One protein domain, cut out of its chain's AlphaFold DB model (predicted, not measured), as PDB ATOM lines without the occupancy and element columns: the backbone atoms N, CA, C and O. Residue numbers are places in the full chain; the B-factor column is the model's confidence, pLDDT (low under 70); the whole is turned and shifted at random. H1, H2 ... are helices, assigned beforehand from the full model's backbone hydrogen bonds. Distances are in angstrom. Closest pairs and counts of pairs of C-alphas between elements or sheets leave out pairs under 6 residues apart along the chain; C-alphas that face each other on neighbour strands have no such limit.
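This is residues 2 to 62 of the 62 residues of an uncharacterized protein of Parcubacteria group bacterium GW2011_GWA2_46_9 (UniProt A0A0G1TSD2). In this small rounded domain, residues 2 to 16 loop through the middle with no named element; H1 and H2, both short, lie towards one end, and H3 at the other end pairs with H4 as a helical hairpin. The 61 printed residues have four named helices, H1 to H4 in chain order, and no named strand; the class is all helix, with 27 residues in helices, under half. It is compact, with a radius of gyration of the C-alphas of 10.0 A and spans of 26 by 23 by 17 A.

H1, residues 17 to 20, and H2, residues 24 to 28, only just touch, with 3 pairs of C-alphas within 8 A, and only at the corner; the closest C-alphas, of Ala 17 and Tyr 24, are 5.8 A apart. H3, residues 33 to 41, and H4, residues 47 to 55, touch as a hairpin, opposite ways at a shallow tilt of 16 degrees; the closest C-alphas, of Ala 38 and Leu 49, are 6.8 A apart. H2 and H3 are apart. Every O i to N i+4 pair is within hydrogen-bond range in H2, H3 and H4; H1 is too short for one.

H1 begins at C-alpha 17 (0.994, -30.376, 24.866). H3 is 12.4 A long and H4 12.6 A, ending at C-alpha 55 (-8.717, -17.530, 24.749).

The C-alphas farthest apart, of Val 18 and Arg 41, are 27.5 A apart. The printed part has no cut, and the three links between helices are tight. Residues 45 and 62 have pLDDT under 70.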
ATOM      1  N   PRO A   2     -11.065 -33.605  22.653       84.50
ATOM      2  CA  PRO A   2     -10.056 -32.684  23.177       84.50
ATOM      3  C   PRO A   2     -10.462 -31.231  22.899       84.50
ATOM      4  O   PRO A   2     -11.226 -30.972  21.962       84.50
ATOM      5  N   SER A   3      -9.925 -30.289  23.674       93.12
ATOM      6  CA  SER A   3     -10.133 -28.858  23.437       93.12
ATOM      7  C   SER A   3      -9.577 -28.432  22.079       93.12
ATOM      8  O   SER A   3      -8.729 -29.123  21.496       93.12
ATOM      9  N   LEU A   4     -10.015 -27.278  21.565       94.56
ATOM     10  CA  LEU A   4      -9.471 -26.746  20.317       94.56
ATOM     11  C   LEU A   4      -7.981 -26.438  20.456       94.56
ATOM     12  O   LEU A   4      -7.514 -25.918  21.469       94.56
ATOM     13  N   CYS A   5      -7.224 -26.765  19.414       94.12
ATOM     14  CA  CYS A   5      -5.797 -26.503  19.365       94.12
ATOM     15  C   CYS A   5      -5.504 -25.003  19.174       94.12
ATOM     16  O   CYS A   5      -5.868 -24.459  18.134       94.12
ATOM     17  N   PRO A   6      -4.744 -24.347  20.071       94.75
ATOM     18  CA  PRO A   6      -4.352 -22.937  19.915       94.75
ATOM     19  C   PRO A   6      -3.366 -22.666  18.766       94.75
ATOM     20  O   PRO A   6      -3.026 -21.512  18.497       94.75
ATOM     21  N   VAL A   7      -2.863 -23.725  18.119       93.81
ATOM     22  CA  VAL A   7      -1.912 -23.657  16.996       93.81
ATOM     23  C   VAL A   7      -2.635 -23.741  15.661       93.81
ATOM     24  O   VAL A   7      -2.331 -22.987  14.746       93.81
ATOM     25  N   CYS A   8      -3.579 -24.674  15.539       93.12
ATOM     26  CA  CYS A   8      -4.213 -24.990  14.263       93.12
ATOM     27  C   CYS A   8      -5.741 -25.025  14.329       93.12
ATOM     28  O   CYS A   8      -6.356 -25.545  13.409       93.12
ATOM     29  N   GLY A   9      -6.361 -24.600  15.430       92.19
ATOM     30  CA  GLY A   9      -7.814 -24.507  15.595       92.19
ATOM     31  C   GLY A   9      -8.559 -25.843  15.612       92.19
ATOM     32  O   GLY A   9      -9.777 -25.844  15.688       92.19
ATOM     33  N   ARG A  10      -7.870 -26.992  15.533       91.12
ATOM     34  CA  ARG A  10      -8.514 -28.313  15.444       91.12
ATOM     35  C   ARG A  10      -8.733 -28.968  16.801       91.12
ATOM     36  O   ARG A  10      -7.811 -28.978  17.610       91.12
ATOM     37  N   ALA A  11      -9.900 -29.580  17.015       88.31
ATOM     38  CA  ALA A  11     -10.162 -30.412  18.197       88.31
ATOM     39  C   ALA A  11      -9.357 -31.728  18.169       88.31
ATOM     40  O   ALA A  11      -8.863 -32.194  19.189       88.31
ATOM     41  N   MET A  12      -9.181 -32.313  16.979       86.50
ATOM     42  CA  MET A  12      -8.427 -33.552  16.755       86.50
ATOM     43  C   MET A  12      -7.184 -33.242  15.914       86.50
ATOM     44  O   MET A  12      -7.229 -33.268  14.683       86.50
ATOM     45  N   CYS A  13      -6.081 -32.892  16.571       90.00
ATOM     46  CA  CYS A  13      -4.781 -32.695  15.928       90.00
ATOM     47  C   CYS A  13      -3.690 -33.496  16.640       90.00
ATOM     48  O   CYS A  13      -3.874 -33.965  17.760       90.00
ATOM     49  N   ASP A  14      -2.545 -33.614  15.987       91.56
ATOM     50  CA  ASP A  14      -1.340 -34.307  16.442       91.56
ATOM     51  C   ASP A  14      -0.355 -33.384  17.189       91.56
ATOM     52  O   ASP A  14       0.761 -33.781  17.535       91.56
ATOM     53  N   HIS A  15      -0.746 -32.139  17.476       93.38
ATOM     54  CA  HIS A  15       0.080 -31.231  18.263       93.38
ATOM     55  C   HIS A  15       0.180 -31.691  19.722       93.38
ATOM     56  O   HIS A  15      -0.804 -31.729  20.457       93.38
ATOM     57  N   THR A  16       1.411 -31.954  20.162       94.19
ATOM     58  CA  THR A  16       1.752 -32.242  21.566       94.19
ATOM     59  C   THR A  16       1.375 -31.089  22.506       94.19
ATOM     60  O   THR A  16       1.348 -29.938  22.070       94.19
ATOM     61  N   ALA A  17       1.229 -31.371  23.806       92.00
ATOM     62  CA  ALA A  17       0.994 -30.376  24.866       92.00
ATOM     63  C   ALA A  17       1.980 -29.202  24.803       92.00
ATOM     64  O   ALA A  17       1.572 -28.045  24.768       92.00
ATOM     65  N   VAL A  18       3.269 -29.512  24.632       94.94
ATOM     66  CA  VAL A  18       4.337 -28.513  24.496       94.94
ATOM     67  C   VAL A  18       4.087 -27.571  23.314       94.94
ATOM     68  O   VAL A  18       4.158 -26.359  23.472       94.94
ATOM     69  N   LYS A  19       3.731 -28.108  22.139       95.31
ATOM     70  CA  LYS A  19       3.396 -27.292  20.955       95.31
ATOM     71  C   LYS A  19       2.139 -26.450  21.165       95.31
ATOM     72  O   LYS A  19       2.066 -25.340  20.655       95.31
ATOM     73  N   ARG A  20       1.150 -26.988  21.883       93.81
ATOM     74  CA  ARG A  20      -0.099 -26.283  22.199       93.81
ATOM     75  C   ARG A  20       0.089 -25.203  23.265       93.81
ATOM     76  O   ARG A  20      -0.788 -24.358  23.392       93.81
ATOM     77  N   GLY A  21       1.200 -25.232  24.002       94.56
ATOM     78  CA  GLY A  21       1.409 -24.382  25.170       94.56
ATOM     79  C   GLY A  21       0.425 -24.692  26.298       94.56
ATOM     80  O   GLY A  21       0.105 -23.795  27.057       94.56
ATOM     81  N   GLN A  22      -0.078 -25.928  26.374       93.50
ATOM     82  CA  GLN A  22      -1.087 -26.389  27.336       93.50
ATOM     83  C   GLN A  22      -0.551 -27.589  28.128       93.50
ATOM     84  O   GLN A  22       0.296 -28.332  27.622       93.50
ATOM     85  N   SER A  23      -1.071 -27.833  29.331       94.19
ATOM     86  CA  SER A  23      -0.914 -29.113  30.032       94.19
ATOM     87  C   SER A  23      -1.688 -30.234  29.321       94.19
ATOM     88  O   SER A  23      -2.498 -29.993  28.418       94.19
ATOM     89  N   TYR A  24      -1.445 -31.492  29.705       91.12
ATOM     90  CA  TYR A  24      -2.227 -32.611  29.171       91.12
ATOM     91  C   TYR A  24      -3.695 -32.522  29.610       91.12
ATOM     92  O   TYR A  24      -4.587 -32.753  28.798       91.12
ATOM     93  N   GLU A  25      -3.958 -32.124  30.857       91.38
ATOM     94  CA  GLU A  25      -5.317 -31.917  31.364       91.38
ATOM     95  C   GLU A  25      -6.050 -30.815  30.584       91.38
ATOM     96  O   GLU A  25      -7.169 -31.026  30.119       91.38
ATOM     97  N   GLU A  26      -5.399 -29.672  30.353       92.31
ATOM     98  CA  GLU A  26      -5.946 -28.557  29.565       92.31
ATOM     99  C   GLU A  26      -6.212 -28.942  28.101       92.31
ATOM    100  O   GLU A  26      -7.170 -28.479  27.476       92.31
ATOM    101  N   MET A  27      -5.386 -29.822  27.532       91.38
ATOM    102  CA  MET A  27      -5.611 -30.366  26.193       91.38
ATOM    103  C   MET A  27      -6.822 -31.305  26.148       91.38
ATOM    104  O   MET A  27      -7.569 -31.323  25.169       91.38
ATOM    105  N   MET A  28      -6.994 -32.101  27.200       90.94
ATOM    106  CA  MET A  28      -8.017 -33.140  27.288       90.94
ATOM    107  C   MET A  28      -9.350 -32.634  27.837       90.94
ATOM    108  O   MET A  28     -10.322 -33.395  27.845       90.94
ATOM    109  N   ARG A  29      -9.433 -31.364  28.255       91.94
ATOM    110  CA  ARG A  29     -10.702 -30.763  28.664       91.94
ATOM    111  C   ARG A  29     -11.735 -30.854  27.530       91.94
ATOM    112  O   ARG A  29     -11.368 -30.745  26.355       91.94
ATOM    113  N   PRO A  30     -13.028 -30.990  27.858       92.06
ATOM    114  CA  PRO A  30     -14.086 -30.888  26.864       92.06
ATOM    115  C   PRO A  30     -14.110 -29.497  26.215       92.06
ATOM    116  O   PRO A  30     -13.697 -28.502  26.823       92.06
ATOM    117  N   LEU A  31     -14.616 -29.434  24.982       91.31
ATOM    118  CA  LEU A  31     -14.914 -28.170  24.306       91.31
ATOM    119  C   LEU A  31     -15.919 -27.368  25.139       91.31
ATOM    120  O   LEU A  31     -16.832 -27.933  25.745       91.31
ATOM    121  N   THR A  32     -15.747 -26.051  25.184       90.50
ATOM    122  CA  THR A  32     -16.814 -25.176  25.682       90.50
ATOM    123  C   THR A  32     -17.960 -25.130  24.662       90.50
ATOM    124  O   THR A  32     -17.736 -25.447  23.493       90.50
ATOM    125  N   PRO A  33     -19.177 -24.704  25.051       91.50
ATOM    126  CA  PRO A  33     -20.287 -24.564  24.103       91.50
ATOM    127  C   PRO A  33     -19.934 -23.704  22.880       91.50
ATOM    128  O   PRO A  33     -20.262 -24.071  21.757       91.50
ATOM    129  N   ASP A  34     -19.192 -22.613  23.088       90.06
ATOM    130  CA  ASP A  34     -18.749 -21.722  22.009       90.06
ATOM    131  C   ASP A  34     -17.750 -22.413  21.069       90.06
ATOM    132  O   ASP A  34     -17.808 -22.254  19.850       90.06
ATOM    133  N   GLU A  35     -16.822 -23.195  21.626       91.62
ATOM    134  CA  GLU A  35     -15.861 -23.970  20.840       91.62
ATOM    135  C   GLU A  35     -16.530 -25.104  20.068       91.62
ATOM    136  O   GLU A  35     -16.144 -25.376  18.934       91.62
ATOM    137  N   GLU A  36     -17.525 -25.759  20.667       91.94
ATOM    138  CA  GLU A  36     -18.302 -26.817  20.027       91.94
ATOM    139  C   GLU A  36     -19.142 -26.262  18.874       91.94
ATOM    140  O   GLU A  36     -19.119 -26.831  17.781       91.94
ATOM    141  N   GLU A  37     -19.811 -25.119  19.066       91.75
ATOM    142  CA  GLU A  37     -20.561 -24.454  17.998       91.75
ATOM    143  C   GLU A  37     -19.634 -24.054  16.844       91.75
ATOM    144  O   GLU A  37     -19.917 -24.361  15.682       91.75
ATOM    145  N   ALA A  38     -18.515 -23.392  17.152       90.00
ATOM    146  CA  ALA A  38     -17.572 -22.944  16.136       90.00
ATOM    147  C   ALA A  38     -16.967 -24.134  15.370       90.00
ATOM    148  O   ALA A  38     -16.866 -24.099  14.142       90.00
ATOM    149  N   TRP A  39     -16.635 -25.219  16.075       89.25
ATOM    150  CA  TRP A  39     -16.131 -26.453  15.474       89.25
ATOM    151  C   TRP A  39     -17.159 -27.143  14.570       89.25
ATOM    152  O   TRP A  39     -16.799 -27.642  13.505       89.25
ATOM    153  N   CYS A  40     -18.436 -27.157  14.962       89.06
ATOM    154  CA  CYS A  40     -19.513 -27.719  14.143       89.06
ATOM    155  C   CYS A  40     -19.734 -26.933  12.846       89.06
ATOM    156  O   CYS A  40     -20.094 -27.526  11.830       89.06
ATOM    157  N   ARG A  41     -19.527 -25.611  12.872       87.19
ATOM    158  CA  ARG A  41     -19.672 -24.753  11.688       87.19
ATOM    159  C   ARG A  41     -18.490 -24.888  10.732       87.19
ATOM    160  O   ARG A  41     -18.705 -25.005   9.529       87.19
ATOM    161  N   GLU A  42     -17.265 -24.902  11.254       82.19
ATOM    162  CA  GLU A  42     -16.042 -24.995  10.449       82.19
ATOM    163  C   GLU A  42     -15.004 -25.919  11.106       82.19
ATOM    164  O   GLU A  42     -14.094 -25.448  11.775       82.19
ATOM    165  N   PRO A  43     -15.042 -27.243  10.885       72.50
ATOM    166  CA  PRO A  43     -14.138 -28.195  11.548       72.50
ATOM    167  C   PRO A  43     -12.689 -28.151  11.021       72.50
ATOM    168  O   PRO A  43     -11.848 -28.996  11.337       72.50
ATOM    169  N   THR A  44     -12.364 -27.197  10.157       72.75
ATOM    170  CA  THR A  44     -11.030 -27.017   9.588       72.75
ATOM    171  C   THR A  44     -10.395 -25.784  10.192       72.75
ATOM    172  O   THR A  44     -11.018 -24.738  10.219       72.75
ATOM    173  N   GLY A  45      -9.151 -25.928  10.653       66.38
ATOM    174  CA  GLY A  45      -8.347 -24.923  11.355       66.38
ATOM    175  C   GLY A  45      -8.291 -23.519  10.751       66.38
ATOM    176  O   GLY A  45      -7.269 -23.151  10.181       66.38
ATOM    177  N   ALA A  46      -9.371 -22.759  10.905       80.88
ATOM    178  CA  ALA A  46      -9.504 -21.368  10.510       80.88
ATOM    179  C   ALA A  46      -8.965 -20.439  11.607       80.88
ATOM    180  O   ALA A  46      -8.926 -20.806  12.786       80.88
ATOM    181  N   GLU A  47      -8.590 -19.214  11.237       85.75
ATOM    182  CA  GLU A  47      -8.063 -18.206  12.170       85.75
ATOM    183  C   GLU A  47      -9.020 -17.943  13.346       85.75
ATOM    184  O   GLU A  47      -8.587 -17.889  14.495       85.75
ATOM    185  N   GLY A  48     -10.335 -17.919  13.095       87.88
ATOM    186  CA  GLY A  48     -11.342 -17.726  14.145       87.88
ATOM    187  C   GLY A  48     -11.342 -18.820  15.221       87.88
ATOM    188  O   GLY A  48     -11.513 -18.526  16.406       87.88
ATOM    189  N   LEU A  49     -11.088 -20.077  14.839       90.69
ATOM    190  CA  LEU A  49     -10.970 -21.184  15.793       90.69
ATOM    191  C   LEU A  49      -9.671 -21.126  16.584       90.69
ATOM    192  O   LEU A  49      -9.659 -21.473  17.762       90.69
ATOM    193  N   ILE A  50      -8.582 -20.685  15.953       93.38
ATOM    194  CA  ILE A  50      -7.292 -20.494  16.620       93.38
ATOM    195  C   ILE A  50      -7.425 -19.431  17.719       93.38
ATOM    196  O   ILE A  50      -7.003 -19.663  18.854       93.38
ATOM    197  N   ASP A  51      -8.060 -18.299  17.421       93.81
ATOM    198  CA  ASP A  51      -8.248 -17.220  18.395       93.81
ATOM    199  C   ASP A  51      -9.215 -17.599  19.522       93.81
ATOM    200  O   ASP A  51      -9.021 -17.216  20.681       93.81
ATOM    201  N   LEU A  52     -10.254 -18.379  19.219       93.19
ATOM    202  CA  LEU A  52     -11.135 -18.942  20.240       93.19
ATOM    203  C   LEU A  52     -10.390 -19.942  21.141       93.19
ATOM    204  O   LEU A  52     -10.457 -19.830  22.364       93.19
ATOM    205  N   ALA A  53      -9.612 -20.848  20.548       93.50
ATOM    206  CA  ALA A  53      -8.804 -21.827  21.268       93.50
ATOM    207  C   ALA A  53      -7.784 -21.164  22.203       93.50
ATOM    208  O   ALA A  53      -7.635 -21.577  23.349       93.50
ATOM    209  N   ARG A  54      -7.101 -20.107  21.741       94.25
ATOM    210  CA  ARG A  54      -6.134 -19.344  22.549       94.25
ATOM    211  C   ARG A  54      -6.778 -18.710  23.777       94.25
ATOM    212  O   ARG A  54      -6.213 -18.793  24.863       94.25
ATOM    213  N   ARG A  55      -7.969 -18.122  23.625       93.94
ATOM    214  CA  ARG A  55      -8.717 -17.530  24.749       93.94
ATOM    215  C   ARG A  55      -9.106 -18.566  25.802       93.94
ATOM    216  O   ARG A  55      -9.125 -18.251  26.986       93.94
ATOM    217  N   ASN A  56      -9.363 -19.796  25.369       92.50
ATOM    218  CA  ASN A  56      -9.856 -20.871  26.223       92.50
ATOM    219  C   ASN A  56      -8.772 -21.900  26.605       92.50
ATOM    220  O   ASN A  56      -9.091 -22.948  27.174       92.50
ATOM    221  N   ALA A  57      -7.498 -21.650  26.284       90.69
ATOM    222  CA  ALA A  57      -6.432 -22.649  26.378       90.69
ATOM    223  C   ALA A  57      -6.200 -23.165  27.811       90.69
ATOM    224  O   ALA A  57      -5.885 -24.338  27.987       90.69
ATOM    225  N   HIS A  58      -6.431 -22.327  28.821       91.81
ATOM    226  CA  HIS A  58      -6.135 -22.616  30.231       91.81
ATOM    227  C   HIS A  58      -7.384 -22.660  31.111       91.81
ATOM    228  O   HIS A  58      -7.341 -22.383  32.311       91.81
ATOM    229  N   LEU A  59      -8.539 -22.944  30.507       87.81
ATOM    230  CA  LEU A  59      -9.751 -23.142  31.286       87.81
ATOM    231  C   LEU A  59      -9.626 -24.424  32.118       87.81
ATOM    232  O   LEU A  59      -9.189 -25.450  31.588       87.81
ATOM    233  N   PRO A  60     -10.040 -24.394  33.395       80.38
ATOM    234  CA  PRO A  60      -9.993 -25.571  34.245       80.38
ATOM    235  C   PRO A  60     -10.869 -26.686  33.668       80.38
ATOM    236  O   PRO A  60     -11.967 -26.446  33.156       80.38
ATOM    237  N   THR A  61     -10.396 -27.922  33.792       72.00
ATOM    238  CA  THR A  61     -11.218 -29.116  33.585       72.00
ATOM    239  C   THR A  61     -12.269 -29.165  34.695       72.00
ATOM    240  O   THR A  61     -11.906 -29.309  35.864       72.00
ATOM    241  N   LYS A  62     -13.545 -28.970  34.343       60.97
ATOM    242  CA  LYS A  62     -14.676 -29.203  35.254       60.97
ATOM    243  C   LYS A  62     -14.839 -30.683  35.573       60.97
ATOM    244  O   LYS A  62     -14.564 -31.500  34.666       60.97
TER     245      LYS A  62